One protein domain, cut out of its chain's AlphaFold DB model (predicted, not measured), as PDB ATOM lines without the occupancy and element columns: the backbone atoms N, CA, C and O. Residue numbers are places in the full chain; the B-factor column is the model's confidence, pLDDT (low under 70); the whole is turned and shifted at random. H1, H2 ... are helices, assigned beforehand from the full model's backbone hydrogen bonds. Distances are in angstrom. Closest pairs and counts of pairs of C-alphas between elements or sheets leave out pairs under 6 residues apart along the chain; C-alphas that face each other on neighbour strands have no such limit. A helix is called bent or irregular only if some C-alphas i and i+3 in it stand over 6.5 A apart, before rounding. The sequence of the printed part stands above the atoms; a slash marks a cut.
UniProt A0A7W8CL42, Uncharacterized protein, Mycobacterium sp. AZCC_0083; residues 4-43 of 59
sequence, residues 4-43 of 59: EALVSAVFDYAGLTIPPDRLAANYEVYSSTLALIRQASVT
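Overview. This is residues 4 to 43 of the 59 residues of an uncharacterized protein of Mycobacterium sp. AZCC_0083 (UniProt A0A7W8CL42). What is the main picture? A long, kinked helix, H2, has a shorter helix, H1, packed across its earlier part, and the link from H1 folds back to where H2 begins. Residues 35 to 43, of which 35 to 42 belong to H2, stick out free of this small body. What is it made of, and how large is it? The printed part has 40 residues with two named helices, H1 then H2, and no named strand; its class is all helix. It is only just compact, close to loose, with a radius of gyration of the C-alphas of 10.5 A, and elongated, spanning 33 by 20 by 12 A.

Arrangement. Does the longest helix run straight? H2, residues 20 to 42, has a kink of 70 degrees near residue 27 and is irregular: C-alphas 25 and 28 are 8.2 A apart. Where does the other helix meet it? H1, residues 4 to 13, touches H2, which meets it with residues 23 to 31 alone; the closest C-alphas, those of Val 7 and Ser 31, are 6.6 A apart. Their lines are only just about perpendicular, at 70.4 degrees. What do the backbones show? Every O i to N i+4 pair of H1 is within hydrogen-bond range, and 17 of 19 in H2.

Along the chain. Where is H2? It runs 29.4 A from C-alpha 20 at (27.196, 39.272, 7.838) to C-alpha 42 at (50.785, 49.740, -6.311). Where is H1? It begins at C-alpha 4, (35.015, 36.553, 3.378), and measures 14.2 A from first to last C-alpha.

Size, cuts and confidence. How far does it reach? The two C-alphas farthest apart, those of Asp 21 and Thr 43, are 33.7 A apart. Is the backbone continuous? The printed part has no cut, and a short link of 6 residues joins H1 to H2. Where is confidence low? Residues 42 to 43 of the model are under 70 in pLDDT; the mean of the printed part is 89.1.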
ATOM      1  N   GLU A   4      36.031  35.664   2.792       87.31
ATOM      2  CA  GLU A   4      35.015  36.553   3.378       87.31
ATOM      3  C   GLU A   4      35.476  37.147   4.712       87.31
ATOM      4  O   GLU A   4      35.334  38.348   4.933       87.31
ATOM      5  N   ALA A   5      36.112  36.344   5.574       89.06
ATOM      6  CA  ALA A   5      36.673  36.826   6.836       89.06
ATOM      7  C   ALA A   5      37.794  37.857   6.612       89.06
ATOM      8  O   ALA A   5      37.916  38.812   7.373       89.06
ATOM      9  N   LEU A   6      38.578  37.704   5.538       89.12
ATOM     10  CA  LEU A   6      39.563  38.704   5.121       89.12
ATOM     11  C   LEU A   6      38.909  40.027   4.716       89.12
ATOM     12  O   LEU A   6      39.382  41.085   5.120       89.12
ATOM     13  N   VAL A   7      37.832  39.978   3.928       90.75
ATOM     14  CA  VAL A   7      37.102  41.188   3.524       90.75
ATOM     15  C   VAL A   7      36.470  41.862   4.744       90.75
ATOM     16  O   VAL A   7      36.623  43.070   4.893       90.75
ATOM     17  N   SER A   8      35.854  41.100   5.655       92.75
ATOM     18  CA  SER A   8      35.326  41.631   6.923       92.75
ATOM     19  C   SER A   8      36.400  42.367   7.719       92.75
ATOM     20  O   SER A   8      36.201  43.517   8.094       92.75
ATOM     21  N   ALA A   9      37.576  41.757   7.889       91.94
ATOM     22  CA  ALA A   9      38.681  42.368   8.625       91.94
ATOM     23  C   ALA A   9      39.171  43.686   7.997       91.94
ATOM     24  O   ALA A   9      39.615  44.581   8.713       91.94
ATOM     25  N   VAL A  10      39.088  43.832   6.668       91.31
ATOM     26  CA  VAL A  10      39.416  45.094   5.981       91.31
ATOM     27  C   VAL A  10      38.390  46.183   6.298       91.31
ATOM     28  O   VAL A  10      38.780  47.327   6.530       91.31
ATOM     29  N   PHE A  11      37.100  45.847   6.335       91.06
ATOM     30  CA  PHE A  11      36.057  46.790   6.748       91.06
ATOM     31  C   PHE A  11      36.202  47.182   8.221       91.06
ATOM     32  O   PHE A  11      36.168  48.373   8.532       91.06
ATOM     33  N   ASP A  12      36.481  46.219   9.098       93.25
ATOM     34  CA  ASP A  12      36.721  46.471  10.521       93.25
ATOM     35  C   ASP A  12      37.941  47.376  10.738       93.25
ATOM     36  O   ASP A  12      37.876  48.333  11.512       93.25
ATOM     37  N   TYR A  13      39.036  47.143  10.005       91.12
ATOM     38  CA  TYR A  13      40.214  48.015  10.021       91.12
ATOM     39  C   TYR A  13      39.883  49.455   9.601       91.12
ATOM     40  O   TYR A  13      40.432  50.406  10.156       91.12
ATOM     41  N   ALA A  14      38.959  49.626   8.654       90.38
ATOM     42  CA  ALA A  14      38.471  50.932   8.221       90.38
ATOM     43  C   ALA A  14      37.434  51.557   9.181       90.38
ATOM     44  O   ALA A  14      36.919  52.637   8.894       90.38
ATOM     45  N   GLY A  15      37.100  50.898  10.299       93.44
ATOM     46  CA  GLY A  15      36.074  51.353  11.241       93.44
ATOM     47  C   GLY A  15      34.645  51.226  10.706       93.44
ATOM     48  O   GLY A  15      33.739  51.898  11.199       93.44
ATOM     49  N   LEU A  16      34.432  50.393   9.686       91.06
ATOM     50  CA  LEU A  16      33.138  50.174   9.050       91.06
ATOM     51  C   LEU A  16      32.558  48.830   9.489       91.06
ATOM     52  O   LEU A  16      33.027  47.776   9.077       91.06
ATOM     53  N   THR A  17      31.486  48.857  10.274       92.12
ATOM     54  CA  THR A  17      30.767  47.633  10.645       92.12
ATOM     55  C   THR A  17      29.815  47.209   9.526       92.12
ATOM     56  O   THR A  17      28.902  47.954   9.162       92.12
ATOM     57  N   ILE A  18      29.989  45.993   8.999       89.31
ATOM     58  CA  ILE A  18      29.100  45.404   7.987       89.31
ATOM     59  C   ILE A  18      28.371  44.181   8.561       89.31
ATOM     60  O   ILE A  18      29.023  43.263   9.056       89.31
ATOM     61  N   PRO A  19      27.027  44.115   8.462       94.94
ATOM     62  CA  PRO A  19      26.279  42.914   8.826       94.94
ATOM     63  C   PRO A  19      26.695  41.693   7.982       94.94
ATOM     64  O   PRO A  19      26.868  41.847   6.769       94.94
ATOM     65  N   PRO A  20      26.772  40.478   8.559       92.56
ATOM     66  CA  PRO A  20      27.196  39.272   7.838       92.56
ATOM     67  C   PRO A  20      26.386  38.989   6.567       92.56
ATOM     68  O   PRO A  20      26.965  38.709   5.520       92.56
ATOM     69  N   ASP A  21      25.064  39.162   6.619       95.50
ATOM     70  CA  ASP A  21      24.175  38.921   5.473       95.50
ATOM     71  C   ASP A  21      24.466  39.884   4.312       95.50
ATOM     72  O   ASP A  21      24.414  39.514   3.137       95.50
ATOM     73  N   ARG A  22      24.836  41.131   4.638       94.19
ATOM     74  CA  ARG A  22      25.227  42.142   3.650       94.19
ATOM     75  C   ARG A  22      26.586  41.815   3.042       94.19
ATOM     76  O   ARG A  22      26.754  42.002   1.838       94.19
ATOM     77  N   LEU A  23      27.534  41.337   3.847       93.62
ATOM     78  CA  LEU A  23      28.835  40.892   3.356       93.62
ATOM     79  C   LEU A  23      28.674  39.710   2.396       93.62
ATOM     80  O   LEU A  23      29.199  39.775   1.290       93.62
ATOM     81  N   ALA A  24      27.899  38.693   2.774       94.25
ATOM     82  CA  ALA A  24      27.655  37.518   1.942       94.25
ATOM     83  C   ALA A  24      27.003  37.893   0.602       94.25
ATOM     84  O   ALA A  24      27.477  37.491  -0.458       94.25
ATOM     85  N   ALA A  25      25.970  38.741   0.629       96.81
ATOM     86  CA  ALA A  25      25.265  39.166  -0.580       96.81
ATOM     87  C   ALA A  25      26.118  40.015  -1.545       96.81
ATOM     88  O   ALA A  25      25.793  40.102  -2.725       96.81
ATOM     89  N   ASN A  26      27.183  40.664  -1.060       96.38
ATOM     90  CA  ASN A  26      27.983  41.620  -1.840       96.38
ATOM     91  C   ASN A  26      29.469  41.238  -1.933       96.38
ATOM     92  O   ASN A  26      30.286  42.042  -2.393       96.38
ATOM     93  N   TYR A  27      29.836  40.030  -1.501       93.81
ATOM     94  CA  TYR A  27      31.227  39.611  -1.352       93.81
ATOM     95  C   TYR A  27      32.032  39.758  -2.651       93.81
ATOM     96  O   TYR A  27      33.142  40.300  -2.633       93.81
ATOM     97  N   GLU A  28      31.477  39.339  -3.791       95.38
ATOM     98  CA  GLU A  28      32.151  39.439  -5.094       95.38
ATOM     99  C   GLU A  28      32.441  40.895  -5.482       95.38
ATOM    100  O   GLU A  28      33.537  41.221  -5.945       95.38
ATOM    101  N   VAL A  29      31.497  41.804  -5.224       96.19
ATOM    102  CA  VAL A  29      31.656  43.236  -5.513       96.19
ATOM    103  C   VAL A  29      32.713  43.851  -4.599       96.19
ATOM    104  O   VAL A  29      33.602  44.560  -5.071       96.19
ATOM    105  N   TYR A  30      32.668  43.570  -3.297       94.12
ATOM    106  CA  TYR A  30      33.633  44.124  -2.344       94.12
ATOM    107  C   TYR A  30      35.048  43.607  -2.595       94.12
ATOM    108  O   TYR A  30      35.994  44.393  -2.635       94.12
ATOM    109  N   SER A  31      35.199  42.301  -2.808       93.56
ATOM    110  CA  SER A  31      36.504  41.687  -3.064       93.56
ATOM    111  C   SER A  31      37.123  42.173  -4.379       93.56
ATOM    112  O   SER A  31      38.296  42.551  -4.383       93.56
ATOM    113  N   SER A  32      36.349  42.250  -5.467       95.00
ATOM    114  CA  SER A  32      36.831  42.766  -6.759       95.00
ATOM    115  C   SER A  32      37.185  44.253  -6.702       95.00
ATOM    116  O   SER A  32      38.236  44.654  -7.206       95.00
ATOM    117  N   THR A  33      36.377  45.064  -6.017       91.88
ATOM    118  CA  THR A  33      36.654  46.496  -5.827       91.88
ATOM    119  C   THR A  33      37.933  46.707  -5.016       91.88
ATOM    120  O   THR A  33      38.793  47.493  -5.409       91.88
ATOM    121  N   LEU A  34      38.114  45.974  -3.911       89.50
ATOM    122  CA  LEU A  34      39.341  46.041  -3.110       89.50
ATOM    123  C   LEU A  34      40.573  45.590  -3.905       89.50
ATOM    124  O   LEU A  34      41.639  46.193  -3.772       89.50
ATOM    125  N   ALA A  35      40.446  44.557  -4.742       89.94
ATOM    126  CA  ALA A  35      41.526  44.111  -5.619       89.94
ATOM    127  C   ALA A  35      41.908  45.192  -6.644       89.94
ATOM    128  O   ALA A  35      43.096  45.471  -6.817       89.94
ATOM    129  N   LEU A  36      40.917  45.851  -7.252       88.19
ATOM    130  CA  LEU A  36      41.130  46.960  -8.182       88.19
ATOM    131  C   LEU A  36      41.844  48.140  -7.506       88.19
ATOM    132  O   LEU A  36      42.824  48.657  -8.041       88.19
ATOM    133  N   ILE A  37      41.404  48.529  -6.305       84.56
ATOM    134  CA  ILE A  37      42.047  49.595  -5.521       84.56
ATOM    135  C   ILE A  37      43.502  49.235  -5.223       84.56
ATOM    136  O   ILE A  37      44.388  50.073  -5.398       84.56
ATOM    137  N   ARG A  38      43.779  47.991  -4.809       83.56
ATOM    138  CA  ARG A  38      45.153  47.530  -4.557       83.56
ATOM    139  C   ARG A  38      46.008  47.627  -5.811       83.56
ATOM    140  O   ARG A  38      47.113  48.145  -5.728       83.56
ATOM    141  N   GLN A  39      45.497  47.198  -6.961       81.69
ATOM    142  CA  GLN A  39      46.218  47.304  -8.227       81.69
ATOM    143  C   GLN A  39      46.555  48.762  -8.573       81.69
ATOM    144  O   GLN A  39      47.697  49.049  -8.924       81.69
ATOM    145  N   ALA A  40      45.602  49.684  -8.415       77.62
ATOM    146  CA  ALA A  40      45.818  51.109  -8.665       77.62
ATOM    147  C   ALA A  40      46.795  51.756  -7.663       77.62
ATOM    148  O   ALA A  40      47.559  52.644  -8.031       77.62
ATOM    149  N   SER A  41      46.802  51.286  -6.413       70.38
ATOM    150  CA  SER A  41      47.649  51.818  -5.336       70.38
ATOM    151  C   SER A  41      49.116  51.371  -5.426       70.38
ATOM    152  O   SER A  41      49.978  51.989  -4.808       70.38
ATOM    153  N   VAL A  42      49.416  50.284  -6.154       60.78
ATOM    154  CA  VAL A  42      50.785  49.740  -6.311       60.78
ATOM    155  C   VAL A  42      51.610  50.558  -7.301       60.78
ATOM    156  O   VAL A  42      52.824  50.686  -7.140       60.78
ATOM    157  N   THR A  43      50.969  51.162  -8.300       57.25
ATOM    158  CA  THR A  43      51.552  52.302  -9.008       57.25
ATOM    159  C   THR A  43      51.647  53.439  -8.007       57.25
ATOM    160  O   THR A  43      50.664  54.136  -7.778       57.25
TER     161      THR A  43